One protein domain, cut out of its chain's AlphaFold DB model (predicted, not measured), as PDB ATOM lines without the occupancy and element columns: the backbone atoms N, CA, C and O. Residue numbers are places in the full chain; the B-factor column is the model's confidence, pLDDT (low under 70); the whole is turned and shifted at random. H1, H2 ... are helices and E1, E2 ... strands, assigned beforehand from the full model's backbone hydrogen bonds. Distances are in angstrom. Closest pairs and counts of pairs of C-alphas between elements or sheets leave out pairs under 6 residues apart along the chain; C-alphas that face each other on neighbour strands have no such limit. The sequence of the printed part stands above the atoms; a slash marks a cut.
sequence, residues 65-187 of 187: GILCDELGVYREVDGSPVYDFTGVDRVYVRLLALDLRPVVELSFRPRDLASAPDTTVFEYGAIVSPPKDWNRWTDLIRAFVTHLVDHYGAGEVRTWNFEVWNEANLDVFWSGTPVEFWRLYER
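Overview. This is residues 65 to 187 of the 187 residues of an uncharacterized protein of Kibdelosporangium phytohabitans (UniProt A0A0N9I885). One long helix, H2, runs along one side of a rounded, loop-rich body, with the small hairpin of E1 and E2 coming closest to it at Leu 140 and H1 running near it. E3 and E4 form a two-strand parallel pair, joined through H2 and H3, while H4 comes close to the first residue of H2, at the end of the body where the two long links gather. The printed part has 123 residues, with four named helices and four named strands in the order E1, E2, H1, E3, H2, H3, E4, H4; the E1 and E2 sheet is antiparallel and the E3 and E4 sheet is parallel. The class is mixed, helices and strands, with 59 residues, under half, in named elements. The whole is compact, with a radius of gyration of the C-alphas of 14.3 A and spans of 37 by 34 by 29 A.

Arrangement. E1, residues 74 to 77, and E2, residues 80 to 83, form a hairpin of antiparallel neighbours, with 145 degrees between their directions. N 77 and O 80 are 2.9 A apart and N 82 and O 75 are 2.8 A apart, within hydrogen-bond range. H1, residues 86 to 96, follows after a tight link. E3, residues 101 to 105, comes next, and the closest C-alphas of H1 and E3, those of Leu 95 and Arg 101, are 6.6 A apart. H2, residues 134 to 152, has 3 pairs of C-alphas within 8 A of E2, the closest being Tyr 83 and Leu 140 at 7.5 A. H1 and H2 are near each other, with 9 pairs of C-alphas within 10 A. H3, residues 154 to 157, and H2 only just touch, only at the corner by their link, with 3 pairs of C-alphas within 8 A; residues 148 to 149 alone of H2 take part, and the closest C-alphas, those of Val 149 and Val 157, are 6.1 A apart. E4, residues 161 to 163, is the parallel neighbour of E3 at 19 degrees, with N 104 and O 161 2.8 A apart and N 163 and O 104 2.9 A apart, within hydrogen-bond range. E3, H2, H3 and E4 make a strand-helix-strand unit, two parallel neighbour strands with helices between them along the chain, and its crossover is right-handed. H4, residues 178 to 186, is close to H2 but not clearly touching, with the C-alphas of Trp 134 and Leu 184 closest at 7.9 A; they run the same way at a steep tilt of 38 degrees. H4 is apart from H1, H3 and E3. In H2 and H4 every O i to N i+4 pair is within hydrogen-bond range, in H1 6 of 7 are, and H3 is too short for such a pair.

Along the chain. E1 begins at C-alpha 74, at (298.073, 73.009, 55.368), and E2 ends at C-alpha 83. H1 measures 15.2 A from first to last C-alpha, and E3 12.2 A. H2 is the longest helix at 26.9 A, from C-alpha 134 at (292.018, 82.116, 64.222) to C-alpha 152. H3 and E4 are short, with four and three residues. H4 measures 12.5 A and ends at C-alpha 186, at (288.670, 90.685, 58.861).

Size, cuts and confidence. The two C-alphas farthest apart, those of Asp 78 and Asp 99, are 40.6 A apart. Residues 94 to 99, of which 94 to 96 belong to H1, stand free. The long links are E3 to H2, residues 106 to 133, and E4 to H4, residues 164 to 177. Within the first, residues 120 to 121 pair antiparallel with residues 126 to 127. The printed part has no cut and ends at residue 187, the chain's last residue. The mean pLDDT of the printed part is 97.7, and no printed residue is under 70.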
ATOM      1  N   GLY A  65     287.691  75.657  46.657       95.81
ATOM      2  CA  GLY A  65     288.487  74.582  47.247       95.81
ATOM      3  C   GLY A  65     290.002  74.693  47.089       95.81
ATOM      4  O   GLY A  65     290.694  73.690  47.249       95.81
ATOM      5  N   ILE A  66     290.553  75.881  46.820       97.69
ATOM      6  CA  ILE A  66     292.010  76.051  46.674       97.69
ATOM      7  C   ILE A  66     292.805  75.709  47.950       97.69
ATOM      8  O   ILE A  66     293.999  75.435  47.883       97.69
ATOM      9  N   LEU A  67     292.151  75.717  49.115       98.12
ATOM     10  CA  LEU A  67     292.720  75.357  50.415       98.12
ATOM     11  C   LEU A  67     292.299  73.953  50.886       98.12
ATOM     12  O   LEU A  67     292.635  73.569  52.004       98.12
ATOM     13  N   CYS A  68     291.554  73.190  50.079       97.38
ATOM     14  CA  CYS A  68     291.183  71.817  50.424       97.38
ATOM     15  C   CYS A  68     292.420  70.904  50.495       97.38
ATOM     16  O   CYS A  68     293.406  71.096  49.778       97.38
ATOM     17  N   ASP A  69     292.346  69.867  51.334       97.00
ATOM     18  CA  ASP A  69     293.496  69.006  51.658       97.00
ATOM     19  C   ASP A  69     294.069  68.249  50.451       97.00
ATOM     20  O   ASP A  69     295.234  67.856  50.474       97.00
ATOM     21  N   GLU A  70     293.300  68.084  49.368       95.62
ATOM     22  CA  GLU A  70     293.784  67.468  48.124       95.62
ATOM     23  C   GLU A  70     294.986  68.208  47.510       95.62
ATOM     24  O   GLU A  70     295.799  67.601  46.812       95.62
ATOM     25  N   LEU A  71     295.126  69.509  47.793       97.00
ATOM     26  CA  LEU A  71     296.260  70.323  47.354       97.00
ATOM     27  C   LEU A  71     297.391  70.396  48.389       97.00
ATOM     28  O   LEU A  71     298.449  70.935  48.073       97.00
ATOM     29  N   GLY A  72     297.197  69.846  49.593       96.88
ATOM     30  CA  GLY A  72     298.234  69.728  50.624       96.88
ATOM     31  C   GLY A  72     298.632  71.037  51.311       96.88
ATOM     32  O   GLY A  72     299.657  71.074  51.989       96.88
ATOM     33  N   VAL A  73     297.828  72.096  51.163       98.25
ATOM     34  CA  VAL A  73     298.177  73.471  51.557       98.25
ATOM     35  C   VAL A  73     298.546  73.619  53.034       98.25
ATOM     36  O   VAL A  73     299.430  74.409  53.365       98.25
ATOM     37  N   TYR A  74     297.884  72.882  53.927       98.69
ATOM     38  CA  TYR A  74     298.073  73.009  55.368       98.69
ATOM     39  C   TYR A  74     298.011  71.655  56.066       98.69
ATOM     40  O   TYR A  74     297.108  70.860  55.820       98.69
ATOM     41  N   ARG A  75     298.938  71.437  56.997       98.12
ATOM     42  CA  ARG A  75     298.944  70.301  57.927       98.12
ATOM     43  C   ARG A  75     299.597  70.688  59.245       98.12
ATOM     44  O   ARG A  75     300.402  71.618  59.289       98.12
ATOM     45  N   GLU A  76     299.306  69.955  60.307       98.12
ATOM     46  CA  GLU A  76     299.949  70.109  61.609       98.12
ATOM     47  C   GLU A  76     300.836  68.897  61.904       98.12
ATOM     48  O   GLU A  76     300.355  67.785  62.100       98.12
ATOM     49  N   VAL A  77     302.153  69.110  61.965       97.62
ATOM     50  CA  VAL A  77     303.125  68.076  62.355       97.62
ATOM     51  C   VAL A  77     303.689  68.433  63.715       97.62
ATOM     52  O   VAL A  77     304.176  69.545  63.911       97.62
ATOM     53  N   ASP A  78     303.576  67.509  64.669       96.31
ATOM     54  CA  ASP A  78     303.990  67.718  66.062       96.31
ATOM     55  C   ASP A  78     303.402  69.011  66.665       96.31
ATOM     56  O   ASP A  78     304.051  69.753  67.402       96.31
ATOM     57  N   GLY A  79     302.152  69.318  66.295       94.50
ATOM     58  CA  GLY A  79     301.417  70.508  66.732       94.50
ATOM     59  C   GLY A  79     301.811  71.817  66.038       94.50
ATOM     60  O   GLY A  79     301.210  72.854  66.341       94.50
ATOM     61  N   SER A  80     302.767  71.790  65.107       96.88
ATOM     62  CA  SER A  80     303.247  72.962  64.366       96.88
ATOM     63  C   SER A  80     302.659  73.020  62.950       96.88
ATOM     64  O   SER A  80     302.616  71.986  62.279       96.88
ATOM     65  N   PRO A  81     302.226  74.201  62.468       97.94
ATOM     66  CA  PRO A  81     301.709  74.349  61.113       97.94
ATOM     67  C   PRO A  81     302.822  74.160  60.076       97.94
ATOM     68  O   PRO A  81     303.925  74.688  60.221       97.94
ATOM     69  N   VAL A  82     302.511  73.431  59.011       98.44
ATOM     70  CA  VAL A  82     303.359  73.257  57.831       98.44
ATOM     71  C   VAL A  82     302.551  73.638  56.598       98.44
ATOM     72  O   VAL A  82     301.423  73.172  56.431       98.44
ATOM     73  N   TYR A  83     303.148  74.462  55.738       98.69
ATOM     74  CA  TYR A  83     302.548  74.925  54.490       98.69
ATOM     75  C   TYR A  83     303.251  74.289  53.285       98.69
ATOM     76  O   TYR A  83     304.483  74.251  53.250       98.69
ATOM     77  N   ASP A  84     302.485  73.812  52.305       98.56
ATOM     78  CA  ASP A  84     302.998  73.319  51.020       98.56
ATOM     79  C   ASP A  84     302.092  73.789  49.878       98.56
ATOM     80  O   ASP A  84     300.963  73.334  49.718       98.56
ATOM     81  N   PHE A  85     302.592  74.724  49.071       98.75
ATOM     82  CA  PHE A  85     301.826  75.334  47.983       98.75
ATOM     83  C   PHE A  85     302.078  74.674  46.621       98.75
ATOM     84  O   PHE A  85     301.525  75.111  45.614       98.75
ATOM     85  N   THR A  86     302.840  73.574  46.570       98.50
ATOM     86  CA  THR A  86     303.189  72.883  45.316       98.50
ATOM     87  C   THR A  86     301.947  72.417  44.547       98.50
ATOM     88  O   THR A  86     301.919  72.447  43.313       98.50
ATOM     89  N   GLY A  87     300.902  71.977  45.258       98.38
ATOM     90  CA  GLY A  87     299.626  71.587  44.656       98.38
ATOM     91  C   GLY A  87     298.941  72.755  43.946       98.38
ATOM     92  O   GLY A  87     298.575  72.632  42.775       98.38
ATOM     93  N   VAL A  88     298.844  73.901  44.624       98.62
ATOM     94  CA  VAL A  88     298.303  75.152  44.067       98.62
ATOM     95  C   VAL A  88     299.117  75.581  42.849       98.62
ATOM     96  O   VAL A  88     298.535  75.863  41.801       98.62
ATOM     97  N   ASP A  89     300.448  75.557  42.939       98.69
ATOM     98  CA  ASP A  89     301.314  76.011  41.850       98.69
ATOM     99  C   ASP A  89     301.089  75.204  40.572       98.69
ATOM    100  O   ASP A  89     300.957  75.758  39.478       98.69
ATOM    101  N   ARG A  90     300.967  73.876  40.703       98.50
ATOM    102  CA  ARG A  90     300.657  72.991  39.573       98.50
ATOM    103  C   ARG A  90     299.330  73.356  38.911       98.50
ATOM    104  O   ARG A  90     299.243  73.301  37.684       98.50
ATOM    105  N   VAL A  91     298.315  73.718  39.696       98.44
ATOM    106  CA  VAL A  91     297.002  74.143  39.191       98.44
ATOM    107  C   VAL A  91     297.100  75.495  38.481       98.44
ATOM    108  O   VAL A  91     296.690  75.623  37.327       98.44
ATOM    109  N   TYR A  92     297.674  76.502  39.135       98.62
ATOM    110  CA  TYR A  92     297.727  77.865  38.608       98.62
ATOM    111  C   TYR A  92     298.654  77.999  37.403       98.62
ATOM    112  O   TYR A  92     298.289  78.689  36.456       98.62
ATOM    113  N   VAL A  93     299.773  77.270  37.339       98.38
ATOM    114  CA  VAL A  93     300.608  77.215  36.123       98.38
ATOM    115  C   VAL A  93     299.801  76.714  34.922       98.38
ATOM    116  O   VAL A  93     299.928  77.258  33.825       98.38
ATOM    117  N   ARG A  94     298.943  75.701  35.109       98.12
ATOM    118  CA  ARG A  94     298.081  75.186  34.034       98.12
ATOM    119  C   ARG A  94     297.021  76.195  33.621       98.12
ATOM    120  O   ARG A  94     296.789  76.340  32.427       98.12
ATOM    121  N   LEU A  95     296.406  76.886  34.578       98.50
ATOM    122  CA  LEU A  95     295.391  77.899  34.292       98.50
ATOM    123  C   LEU A  95     295.986  79.115  33.563       98.50
ATOM    124  O   LEU A  95     295.465  79.521  32.526       98.50
ATOM    125  N   LEU A  96     297.105  79.650  34.060       98.50
ATOM    126  CA  LEU A  96     297.787  80.806  33.469       98.50
ATOM    127  C   LEU A  96     298.294  80.504  32.054       98.50
ATOM    128  O   LEU A  96     298.230  81.372  31.188       98.50
ATOM    129  N   ALA A  97     298.708  79.264  31.775       98.31
ATOM    130  CA  ALA A  97     299.072  78.828  30.424       98.31
ATOM    131  C   ALA A  97     297.902  78.871  29.415       98.31
ATOM    132  O   ALA A  97     298.139  78.788  28.211       98.31
ATOM    133  N   LEU A  98     296.654  79.005  29.883       98.25
ATOM    134  CA  LEU A  98     295.461  79.211  29.052       98.25
ATOM    135  C   LEU A  98     295.101  80.702  28.880       98.25
ATOM    136  O   LEU A  98     294.026  81.009  28.363       98.25
ATOM    137  N   ASP A  99     295.960  81.631  29.317       98.06
ATOM    138  CA  ASP A  99     295.673  83.071  29.443       98.06
ATOM    139  C   ASP A  99     294.447  83.369  30.328       98.06
ATOM    140  O   ASP A  99     293.657  84.286  30.068       98.06
ATOM    141  N   LEU A 100     294.272  82.574  31.384       98.44
ATOM    142  CA  LEU A 100     293.217  82.737  32.377       98.44
ATOM    143  C   LEU A 100     293.837  82.929  33.759       98.44
ATOM    144  O   LEU A 100     294.730  82.188  34.156       98.44
ATOM    145  N   ARG A 101     293.337  83.909  34.513       98.31
ATOM    146  CA  ARG A 101     293.742  84.133  35.911       98.31
ATOM    147  C   ARG A 101     292.737  83.532  36.897       98.31
ATOM    148  O   ARG A 101     291.550  83.445  36.564       98.31
ATOM    149  N   PRO A 102     293.151  83.160  38.114       98.31
ATOM    150  CA  PRO A 102     292.206  82.728  39.129       98.31
ATOM    151  C   PRO A 102     291.436  83.923  39.715       98.31
ATOM    152  O   PRO A 102     291.966  85.022  39.891       98.31
ATOM    153  N   VAL A 103     290.173  83.688  40.055       98.44
ATOM    154  CA  VAL A 103     289.538  84.347  41.198       98.44
ATOM    155  C   VAL A 103     289.796  83.427  42.383       98.44
ATOM    156  O   VAL A 103     289.305  82.300  42.415       98.44
ATOM    157  N   VAL A 104     290.635  83.888  43.303       98.38
ATOM    158  CA  VAL A 104     291.109  83.116  44.446       98.38
ATOM    159  C   VAL A 104     290.026  83.125  45.522       98.38
ATOM    160  O   VAL A 104     289.958  84.045  46.336       98.38
ATOM    161  N   GLU A 105     289.168  82.111  45.509       98.31
ATOM    162  CA  GLU A 105     288.236  81.851  46.605       98.31
ATOM    163  C   GLU A 105     289.002  81.220  47.774       98.31
ATOM    164  O   GLU A 105     289.539  80.120  47.660       98.31
ATOM    165  N   LEU A 106     289.087  81.919  48.905       98.19
ATOM    166  CA  LEU A 106     289.791  81.459  50.104       98.19
ATOM    167  C   LEU A 106     288.942  80.419  50.857       98.19
ATOM    168  O   LEU A 106     288.359  80.708  51.905       98.19
ATOM    169  N   SER A 107     288.853  79.214  50.291       96.19
ATOM    170  CA  SER A 107     288.026  78.096  50.758       96.19
ATOM    171  C   SER A 107     288.622  76.728  50.364       96.19
ATOM    172  O   SER A 107     289.538  76.653  49.552       96.19
ATOM    173  N   PHE A 108     288.136  75.603  50.885       96.88
ATOM    174  CA  PHE A 108     287.366  75.500  52.126       96.88
ATOM    175  C   PHE A 108     288.347  75.359  53.301       96.88
ATOM    176  O   PHE A 108     289.448  75.906  53.253       96.88
ATOM    177  N   ARG A 109     287.965  74.735  54.416       98.06
ATOM    178  CA  ARG A 109     288.854  74.619  55.578       98.06
ATOM    179  C   ARG A 109     289.805  73.419  55.420       98.06
ATOM    180  O   ARG A 109     289.304  72.321  55.199       98.06
ATOM    181  N   PRO A 110     291.129  73.574  55.615       98.44
ATOM    182  CA  PRO A 110     292.010  72.419  55.782       98.44
ATOM    183  C   PRO A 110     291.648  71.623  57.040       98.44
ATOM    184  O   PRO A 110     291.339  72.227  58.078       98.44
ATOM    185  N   ARG A 111     291.727  70.290  56.986       98.50
ATOM    186  CA  ARG A 111     291.248  69.415  58.073       98.50
ATOM    187  C   ARG A 111     291.929  69.670  59.403       98.50
ATOM    188  O   ARG A 111     291.242  69.799  60.416       98.50
ATOM    189  N   ASP A 112     293.249  69.817  59.406       98.50
ATOM    190  CA  ASP A 112     293.996  70.040  60.644       98.50
ATOM    191  C   ASP A 112     293.673  71.393  61.288       98.50
ATOM    192  O   ASP A 112     293.881  71.549  62.485       98.50
ATOM    193  N   LEU A 113     293.126  72.360  60.544       98.56
ATOM    194  CA  LEU A 113     292.731  73.666  61.075       98.56
ATOM    195  C   LEU A 113     291.240  73.743  61.442       98.56
ATOM    196  O   LEU A 113     290.820  74.714  62.071       98.56
ATOM    197  N   ALA A 114     290.428  72.759  61.070       98.50
ATOM    198  CA  ALA A 114     288.988  72.777  61.290       98.50
ATOM    199  C   ALA A 114     288.609  72.583  62.768       98.50
ATOM    200  O   ALA A 114     289.189  71.758  63.474       98.50
ATOM    201  N   SER A 115     287.601  73.322  63.240       98.44
ATOM    202  CA  SER A 115     287.004  73.107  64.571       98.44
ATOM    203  C   SER A 115     286.106  71.869  64.622       98.44
ATOM    204  O   SER A 115     286.039  71.200  65.650       98.44
ATOM    205  N   ALA A 116     285.462  71.539  63.500       98.38
ATOM    206  CA  ALA A 116     284.680  70.326  63.304       98.38
ATOM    207  C   ALA A 116     285.043  69.719  61.933       98.38
ATOM    208  O   ALA A 116     284.447  70.097  60.920       98.38
ATOM    209  N   PRO A 117     286.053  68.831  61.866       97.88
ATOM    210  CA  PRO A 117     286.593  68.312  60.604       97.88
ATOM    211  C   PRO A 117     285.647  67.363  59.856       97.88
ATOM    212  O   PRO A 117     285.877  67.071  58.688       97.88
ATOM    213  N   ASP A 118     284.596  66.882  60.517       98.12
ATOM    214  CA  ASP A 118     283.592  65.999  59.915       98.12
ATOM    215  C   ASP A 118     282.324  66.769  59.491       98.12
ATOM    216  O   ASP A 118     281.370  66.180  58.988       98.12
ATOM    217  N   THR A 119     282.294  68.096  59.677       98.00
ATOM    218  CA  THR A 119     281.240  68.967  59.139       98.00
ATOM    219  C   THR A 119     281.619  69.394  57.729       98.00
ATOM    220  O   THR A 119     282.395  70.336  57.543       98.00
ATOM    221  N   THR A 120     281.084  68.674  56.747       98.25
ATOM    222  CA  THR A 120     281.474  68.804  55.344       98.25
ATOM    223  C   THR A 120     280.305  69.116  54.411       98.25
ATOM    224  O   THR A 120     279.137  68.945  54.760       98.25
ATOM    225  N   VAL A 121     280.648  69.561  53.203       97.38
ATOM    226  CA  VAL A 121     279.757  69.748  52.058       97.38
ATOM    227  C   VAL A 121     280.348  69.068  50.822       97.38
ATOM    228  O   VAL A 121     281.564  68.887  50.725       97.38
ATOM    229  N   PHE A 122     279.474  68.717  49.876       95.38
ATOM    230  CA  PHE A 122     279.786  67.972  48.652       95.38
ATOM    231  C   PHE A 122     280.354  66.561  48.886       95.38
ATOM    232  O   PHE A 122     280.695  66.167  49.998       95.38
ATOM    233  N   GLU A 123     280.454  65.787  47.804       92.25
ATOM    234  CA  GLU A 123     280.967  64.410  47.840       92.25
ATOM    235  C   GLU A 123     282.463  64.354  48.184       92.25
ATOM    236  O   GLU A 123     282.921  63.434  48.856       92.25
ATOM    237  N   TYR A 124     283.233  65.367  47.775       91.56
ATOM    238  CA  TYR A 124     284.668  65.450  48.060       91.56
ATOM    239  C   TYR A 124     284.980  65.926  49.491       91.56
ATOM    240  O   TYR A 124     286.147  66.058  49.855       91.56
ATOM    241  N   GLY A 125     283.955  66.175  50.315       96.44
ATOM    242  CA  GLY A 125     284.115  66.410  51.747       96.44
ATOM    243  C   GLY A 125     284.767  67.746  52.105       96.44
ATOM    244  O   GLY A 125     285.567  67.794  53.038       96.44
ATOM    245  N   ALA A 126     284.430  68.834  51.405       97.44
ATOM    246  CA  ALA A 126     284.914  70.169  51.759       97.44
ATOM    247  C   ALA A 126     284.481  70.542  53.179       97.44
ATOM    248  O   ALA A 126     283.294  70.510  53.487       97.44
ATOM    249  N   ILE A 127     285.418  70.920  54.046       98.62
ATOM    250  CA  ILE A 127     285.108  71.200  55.452       98.62
ATOM    251  C   ILE A 127     284.629  72.642  55.612       98.62
ATOM    252  O   ILE A 127     285.339  73.588  55.260       98.62
ATOM    253  N   VAL A 128     283.439  72.815  56.192       98.44
ATOM    254  CA  VAL A 128     282.735  74.111  56.258       98.44
ATOM    255  C   VAL A 128     282.723  74.754  57.642       98.44
ATOM    256  O   VAL A 128     282.069  75.775  57.861       98.44
ATOM    257  N   SER A 129     283.440  74.160  58.595       98.50
ATOM    258  CA  SER A 129     283.513  74.684  59.954       98.50
ATOM    259  C   SER A 129     284.497  75.855  60.097       98.50
ATOM    260  O   SER A 129     285.466  75.967  59.331       98.50
ATOM    261  N   PRO A 130     284.287  76.733  61.100       98.38
ATOM    262  CA  PRO A 130     285.266  77.750  61.471       98.38
ATOM    263  C   PRO A 130     286.630  77.134  61.824       98.38
ATOM    264  O   PRO A 130     286.698  75.959  62.213       98.38
ATOM    265  N   PRO A 131     287.732  77.904  61.751       98.31
ATOM    266  CA  PRO A 131     289.023  77.417  62.209       98.31
ATOM    267  C   PRO A 131     289.022  77.197  63.731       98.31
ATOM    268  O   PRO A 131     288.482  78.006  64.485       98.31
ATOM    269  N   LYS A 132     289.695  76.140  64.199       98.25
ATOM    270  CA  LYS A 132     289.949  75.907  65.632       98.25
ATOM    271  C   LYS A 132     290.896  76.953  66.235       98.25
ATOM    272  O   LYS A 132     290.871  77.190  67.439       98.25
ATOM    273  N   ASP A 133     291.714  77.589  65.393       98.19
ATOM    274  CA  ASP A 133     292.647  78.654  65.758       98.19
ATOM    275  C   ASP A 133     292.634  79.771  64.696       98.19
ATOM    276  O   ASP A 133     293.066  79.603  63.554       98.19
ATOM    277  N   TRP A 134     292.139  80.943  65.092       98.12
ATOM    278  CA  TRP A 134     292.018  82.116  64.222       98.12
ATOM    279  C   TRP A 134     293.361  82.746  63.841       98.12
ATOM    280  O   TRP A 134     293.465  83.360  62.778       98.12
ATOM    281  N   ASN A 135     294.387  82.616  64.685       98.12
ATOM    282  CA  ASN A 135     295.715  83.129  64.361       98.12
ATOM    283  C   ASN A 135     296.371  82.232  63.311       98.12
ATOM    284  O   ASN A 135     296.886  82.749  62.328       98.12
ATOM    285  N   ARG A 136     296.237  80.904  63.436       98.44
ATOM    286  CA  ARG A 136     296.718  79.966  62.405       98.44
ATOM    287  C   ARG A 136     296.014  80.155  61.062       98.44
ATOM    288  O   ARG A 136     296.665  80.054  60.031       98.44
ATOM    289  N   TRP A 137     294.721  80.496  61.054       98.50
ATOM    290  CA  TRP A 137     294.048  80.921  59.819       98.50
ATOM    291  C   TRP A 137     294.689  82.170  59.208       98.50
ATOM    292  O   TRP A 137     295.030  82.166  58.030       98.50
ATOM    293  N   THR A 138     294.891  83.208  60.022       98.44
ATOM    294  CA  THR A 138     295.520  84.464  59.577       98.44
ATOM    295  C   THR A 138     296.915  84.198  58.998       98.44
ATOM    296  O   THR A 138     297.280  84.725  57.949       98.44
ATOM    297  N   ASP A 139     297.698  83.356  59.672       98.62
ATOM    298  CA  ASP A 139     299.056  83.013  59.259       98.62
ATOM    299  C   ASP A 139     299.072  82.159  57.987       98.62
ATOM    300  O   ASP A 139     299.917  82.398  57.126       98.62
ATOM    301  N   LEU A 140     298.111  81.243  57.816       98.69
ATOM    302  CA  LEU A 140     297.924  80.498  56.572       98.69
ATOM    303  C   LEU A 140     297.617  81.439  55.402       98.69
ATOM    304  O   LEU A 140     298.294  81.367  54.379       98.69
ATOM    305  N   ILE A 141     296.640  82.342  55.541       98.62
ATOM    306  CA  ILE A 141     296.285  83.284  54.468       98.62
ATOM    307  C   ILE A 141     297.463  84.205  54.138       98.62
ATOM    308  O   ILE A 141     297.778  84.408  52.963       98.62
ATOM    309  N   ARG A 142     298.186  84.698  55.153       98.50
ATOM    310  CA  ARG A 142     299.403  85.496  54.946       98.50
ATOM    311  C   ARG A 142     300.478  84.707  54.203       98.50
ATOM    312  O   ARG A 142     301.056  85.245  53.260       98.50
ATOM    313  N   ALA A 143     300.755  83.471  54.618       98.81
ATOM    314  CA  ALA A 143     301.756  82.618  53.983       98.81
ATOM    315  C   ALA A 143     301.374  82.310  52.531       98.81
ATOM    316  O   ALA A 143     302.214  82.423  51.645       98.81
ATOM    317  N   PHE A 144     300.096  82.016  52.284       98.75
ATOM    318  CA  PHE A 144     299.569  81.730  50.958       98.75
ATOM    319  C   PHE A 144     299.701  82.927  50.014       98.75
ATOM    320  O   PHE A 144     300.295  82.806  48.947       98.75
ATOM    321  N   VAL A 145     299.217  84.108  50.410       98.38
ATOM    322  CA  VAL A 145     299.306  85.310  49.563       98.38
ATOM    323  C   VAL A 145     300.759  85.742  49.360       98.38
ATOM    324  O   VAL A 145     301.121  86.127  48.250       98.38
ATOM    325  N   THR A 146     301.607  85.634  50.391       98.75
ATOM    326  CA  THR A 146     303.055  85.884  50.263       98.75
ATOM    327  C   THR A 146     303.674  84.956  49.224       98.75
ATOM    328  O   THR A 146     304.329  85.438  48.307       98.75
ATOM    329  N   HIS A 147     303.392  83.651  49.300       98.81
ATOM    330  CA  HIS A 147     303.873  82.676  48.320       98.81
ATOM    331  C   HIS A 147     303.427  83.021  46.899       98.81
ATOM    332  O   HIS A 147     304.254  83.040  45.992       98.81
ATOM    333  N   LEU A 148     302.148  83.364  46.695       98.75
ATOM    334  CA  LEU A 148     301.658  83.762  45.374       98.75
ATOM    335  C   LEU A 148     302.418  84.983  44.835       98.75
ATOM    336  O   LEU A 148     302.798  85.009  43.666       98.75
ATOM    337  N   VAL A 149     302.656  85.992  45.675       98.75
ATOM    338  CA  VAL A 149     303.393  87.203  45.285       98.75
ATOM    339  C   VAL A 149     304.858  86.902  44.979       98.75
ATOM    340  O   VAL A 149     305.375  87.423  43.991       98.75
ATOM    341  N   ASP A 150     305.512  86.067  45.782       98.62
ATOM    342  CA  ASP A 150     306.917  85.700  45.599       98.62
ATOM    343  C   ASP A 150     307.115  84.825  44.352       98.62
ATOM    344  O   ASP A 150     308.093  84.997  43.624       98.62
ATOM    345  N   HIS A 151     306.172  83.920  44.070       98.44
ATOM    346  CA  HIS A 151     306.252  82.976  42.956       98.44
ATOM    347  C   HIS A 151     305.801  83.579  41.616       98.44
ATOM    348  O   HIS A 151     306.492  83.427  40.608       98.44
ATOM    349  N   TYR A 152     304.658  84.274  41.582       98.44
ATOM    350  CA  TYR A 152     304.072  84.830  40.349       98.44
ATOM    351  C   TYR A 152     304.419  86.306  40.118       98.44
ATOM    352  O   TYR A 152     304.257  86.823  39.012       98.44
ATOM    353  N   GLY A 153     304.920  86.993  41.144       98.44
ATOM    354  CA  GLY A 153     305.245  88.410  41.103       98.44
ATOM    355  C   GLY A 153     304.060  89.307  41.464       98.44
ATOM    356  O   GLY A 153     302.924  89.122  41.028       98.44
ATOM    357  N   ALA A 154     304.343  90.373  42.217       98.25
ATOM    358  CA  ALA A 154     303.329  91.321  42.685       98.25
ATOM    359  C   ALA A 154     302.517  91.982  41.554       98.25
ATOM    360  O   ALA A 154     301.359  92.333  41.763       98.25
ATOM    361  N   GLY A 155     303.118  92.187  40.377       98.44
ATOM    362  CA  GLY A 155     302.428  92.766  39.222       98.44
ATOM    363  C   GLY A 155     301.301  91.873  38.708       98.44
ATOM    364  O   GLY A 155     300.211  92.374  38.450       98.44
ATOM    365  N   GLU A 156     301.551  90.565  38.635       98.00
ATOM    366  CA  GLU A 156     300.579  89.561  38.197       98.00
ATOM    367  C   GLU A 156     299.463  89.398  39.233       98.00
ATOM    368  O   GLU A 156     298.289  89.595  38.920       98.00
ATOM    369  N   VAL A 157     299.827  89.148  40.495       98.56
ATOM    370  CA  VAL A 157     298.862  88.869  41.575       98.56
ATOM    371  C   VAL A 157     297.924  90.049  41.847       98.56
ATOM    372  O   VAL A 157     296.762  89.849  42.191       98.56
ATOM    373  N   ARG A 158     298.368  91.295  41.627       98.12
ATOM    374  CA  ARG A 158     297.499  92.488  41.722       98.12
ATOM    375  C   ARG A 158     296.358  92.506  40.703       98.12
ATOM    376  O   ARG A 158     295.434  93.300  40.862       98.12
ATOM    377  N   THR A 159     296.430  91.695  39.651       97.50
ATOM    378  CA  THR A 159     295.353  91.566  38.659       97.50
ATOM    379  C   THR A 159     294.314  90.512  39.044       97.50
ATOM    380  O   THR A 159     293.261  90.424  38.403       97.50
ATOM    381  N   TRP A 160     294.599  89.702  40.067       98.31
ATOM    382  CA  TRP A 160     293.721  88.644  40.546       98.31
ATOM    383  C   TRP A 160     292.702  89.210  41.533       98.31
ATOM    384  O   TRP A 160     292.933  90.228  42.186       98.31
ATOM    385  N   ASN A 161     291.562  88.533  41.646       97.56
ATOM    386  CA  ASN A 161     290.556  88.844  42.657       97.56
ATOM    387  C   ASN A 161     290.663  87.832  43.797       97.56
ATOM    388  O   ASN A 161     290.914  86.658  43.537       97.56
ATOM    389  N   PHE A 162     290.427  88.283  45.026       98.19
ATOM    390  CA  PHE A 162     290.381  87.440  46.218       98.19
ATOM    391  C   PHE A 162     288.972  87.508  46.809       98.19
ATOM    392  O   PHE A 162     288.492  88.588  47.156       98.19
ATOM    393  N   GLU A 163     288.309  86.360  46.882       98.12
ATOM    394  CA  GLU A 163     286.971  86.191  47.447       98.12
ATOM    395  C   GLU A 163     287.110  85.440  48.773       98.12
ATOM    396  O   GLU A 163     287.764  84.400  48.841       98.12
ATOM    397  N   VAL A 164     286.534  85.972  49.852       98.06
ATOM    398  CA  VAL A 164     286.592  85.306  51.156       98.06
ATOM    399  C   VAL A 164     285.396  84.373  51.288       98.06
ATOM    400  O   VAL A 164     284.276  84.840  51.493       98.06
ATOM    401  N   TRP A 165     285.675  83.067  51.265       97.75
ATOM    402  CA  TRP A 165     284.691  81.993  51.438       97.75
ATOM    403  C   TRP A 165     283.631  81.905  50.321       97.75
ATOM    404  O   TRP A 165     283.730  82.580  49.303       97.75
ATOM    405  N   ASN A 166     282.620  81.054  50.518       97.25
ATOM    406  CA  ASN A 166     281.467  80.886  49.634       97.25
ATOM    407  C   ASN A 166     280.161  80.845  50.444       97.25
ATOM    408  O   ASN A 166     280.064  80.074  51.394       97.25
ATOM    409  N   GLU A 167     279.169  81.656  50.056       97.00
ATOM    410  CA  GLU A 167     277.769  81.590  50.526       97.00
ATOM    411  C   GLU A 167     277.589  81.340  52.040       97.00
ATOM    412  O   GLU A 167     276.767  80.530  52.462       97.00
ATOM    413  N   ALA A 168     278.335  82.063  52.886       96.50
ATOM    414  CA  ALA A 168     278.353  81.855  54.343       96.50
ATOM    415  C   ALA A 168     277.005  82.091  55.056       96.50
ATOM    416  O   ALA A 168     276.877  81.861  56.255       96.50
ATOM    417  N   ASN A 169     276.002  82.595  54.338       96.75
ATOM    418  CA  ASN A 169     274.628  82.734  54.808       96.75
ATOM    419  C   ASN A 169     273.809  81.434  54.699       96.75
ATOM    420  O   ASN A 169     272.653  81.429  55.117       96.75
ATOM    421  N   LEU A 170     274.355  80.379  54.090       96.69
ATOM    422  CA  LEU A 170     273.735  79.062  54.003       96.69
ATOM    423  C   LEU A 170     274.460  78.090  54.939       96.69
ATOM    424  O   LEU A 170     275.659  77.867  54.789       96.69
ATOM    425  N   ASP A 171     273.716  77.447  55.841       92.50
ATOM    426  CA  ASP A 171     274.274  76.544  56.865       92.50
ATOM    427  C   ASP A 171     275.078  75.370  56.276       92.50
ATOM    428  O   ASP A 171     275.971  74.824  56.921       92.50
ATOM    429  N   VAL A 172     274.787  74.982  55.028       96.69
ATOM    430  CA  VAL A 172     275.525  73.928  54.314       96.69
ATOM    431  C   VAL A 172     276.935  74.358  53.905       96.69
ATOM    432  O   VAL A 172     277.794  73.501  53.747       96.69
ATOM    433  N   PHE A 173     277.189  75.660  53.743       97.50
ATOM    434  CA  PHE A 173     278.491  76.205  53.343       97.50
ATOM    435  C   PHE A 173     279.250  76.860  54.493       97.50
ATOM    436  O   PHE A 173     280.436  77.152  54.350       97.50
ATOM    437  N   TRP A 174     278.605  77.079  55.636       98.31
ATOM    438  CA  TRP A 174     279.230  77.634  56.828       98.31
ATOM    439  C   TRP A 174     278.486  77.177  58.077       98.31
ATOM    440  O   TRP A 174     277.326  77.526  58.271       98.31
ATOM    441  N   SER A 175     279.158  76.428  58.954       98.06
ATOM    442  CA  SER A 175     278.539  75.956  60.204       98.06
ATOM    443  C   SER A 175     278.730  76.899  61.397       98.06
ATOM    444  O   SER A 175     278.260  76.608  62.498       98.06
ATOM    445  N   GLY A 176     279.444  78.011  61.200       97.00
ATOM    446  CA  GLY A 176     279.645  79.036  62.219       97.00
ATOM    447  C   GLY A 176     278.526  80.074  62.256       97.00
ATOM    448  O   GLY A 176     277.577  80.073  61.478       97.00
ATOM    449  N   THR A 177     278.677  81.039  63.149       97.88
ATOM    450  CA  THR A 177     277.788  82.201  63.246       97.88
ATOM    451  C   THR A 177     278.156  83.286  62.220       97.88
ATOM    452  O   THR A 177     279.298  83.334  61.747       97.88
ATOM    453  N   PRO A 178     277.252  84.238  61.916       97.44
ATOM    454  CA  PRO A 178     277.591  85.418  61.115       97.44
ATOM    455  C   PRO A 178     278.748  86.247  61.694       97.44
ATOM    456  O   PRO A 178     279.569  86.767  60.947       97.44
ATOM    457  N   VAL A 179     278.858  86.327  63.027       97.88
ATOM    458  CA  VAL A 179     279.961  87.029  63.712       97.88
ATOM    459  C   VAL A 179     281.298  86.337  63.451       97.88
ATOM    460  O   VAL A 179     282.307  87.001  63.223       97.88
ATOM    461  N   GLU A 180     281.322  85.006  63.449       98.00
ATOM    462  CA  GLU A 180     282.523  84.250  63.097       98.00
ATOM    463  C   GLU A 180     282.864  84.389  61.610       98.00
ATOM    464  O   GLU A 180     284.043  84.463  61.277       98.00
ATOM    465  N   PHE A 181     281.873  84.501  60.722       97.81
ATOM    466  CA  PHE A 181     282.137  84.810  59.315       97.81
ATOM    467  C   PHE A 181     282.755  86.206  59.142       97.81
ATOM    468  O   PHE A 181     283.747  86.355  58.432       97.81
ATOM    469  N   TRP A 182     282.251  87.232  59.832       97.62
ATOM    470  CA  TRP A 182     282.877  88.561  59.798       97.62
ATOM    471  C   TRP A 182     284.300  88.529  60.351       97.62
ATOM    472  O   TRP A 182     285.206  89.113  59.762       97.62
ATOM    473  N   ARG A 183     284.530  87.760  61.419       97.56
ATOM    474  CA  ARG A 183     285.878  87.525  61.939       97.56
ATOM    475  C   ARG A 183     286.777  86.813  60.926       97.56
ATOM    476  O   ARG A 183     287.966  87.103  60.896       97.56
ATOM    477  N   LEU A 184     286.248  85.895  60.117       97.25
ATOM    478  CA  LEU A 184     286.985  85.259  59.022       97.25
ATOM    479  C   LEU A 184     287.385  86.279  57.952       97.25
ATOM    480  O   LEU A 184     288.505  86.215  57.461       97.25
ATOM    481  N   TYR A 185     286.482  87.203  57.623       96.12
ATOM    482  CA  TYR A 185     286.681  88.254  56.623       96.12
ATOM    483  C   TYR A 185     287.705  89.316  57.042       96.12
ATOM    484  O   TYR A 185     288.455  89.814  56.209       96.12
ATOM    485  N   GLU A 186     287.747  89.672  58.327       93.88
ATOM    486  CA  GLU A 186     288.670  90.685  58.861       93.88
ATOM    487  C   GLU A 186     290.127  90.212  59.002       93.88
ATOM    488  O   GLU A 186     291.016  91.041  59.216       93.88
ATOM    489  N   ARG A 187     290.370  88.898  58.971       84.06
ATOM    490  CA  ARG A 187     291.657  88.265  59.295       84.06
ATOM    491  C   ARG A 187     292.449  87.901  58.051       84.06
ATOM    492  O   ARG A 187     293.647  88.264  58.030       84.06
TER     493      ARG A 187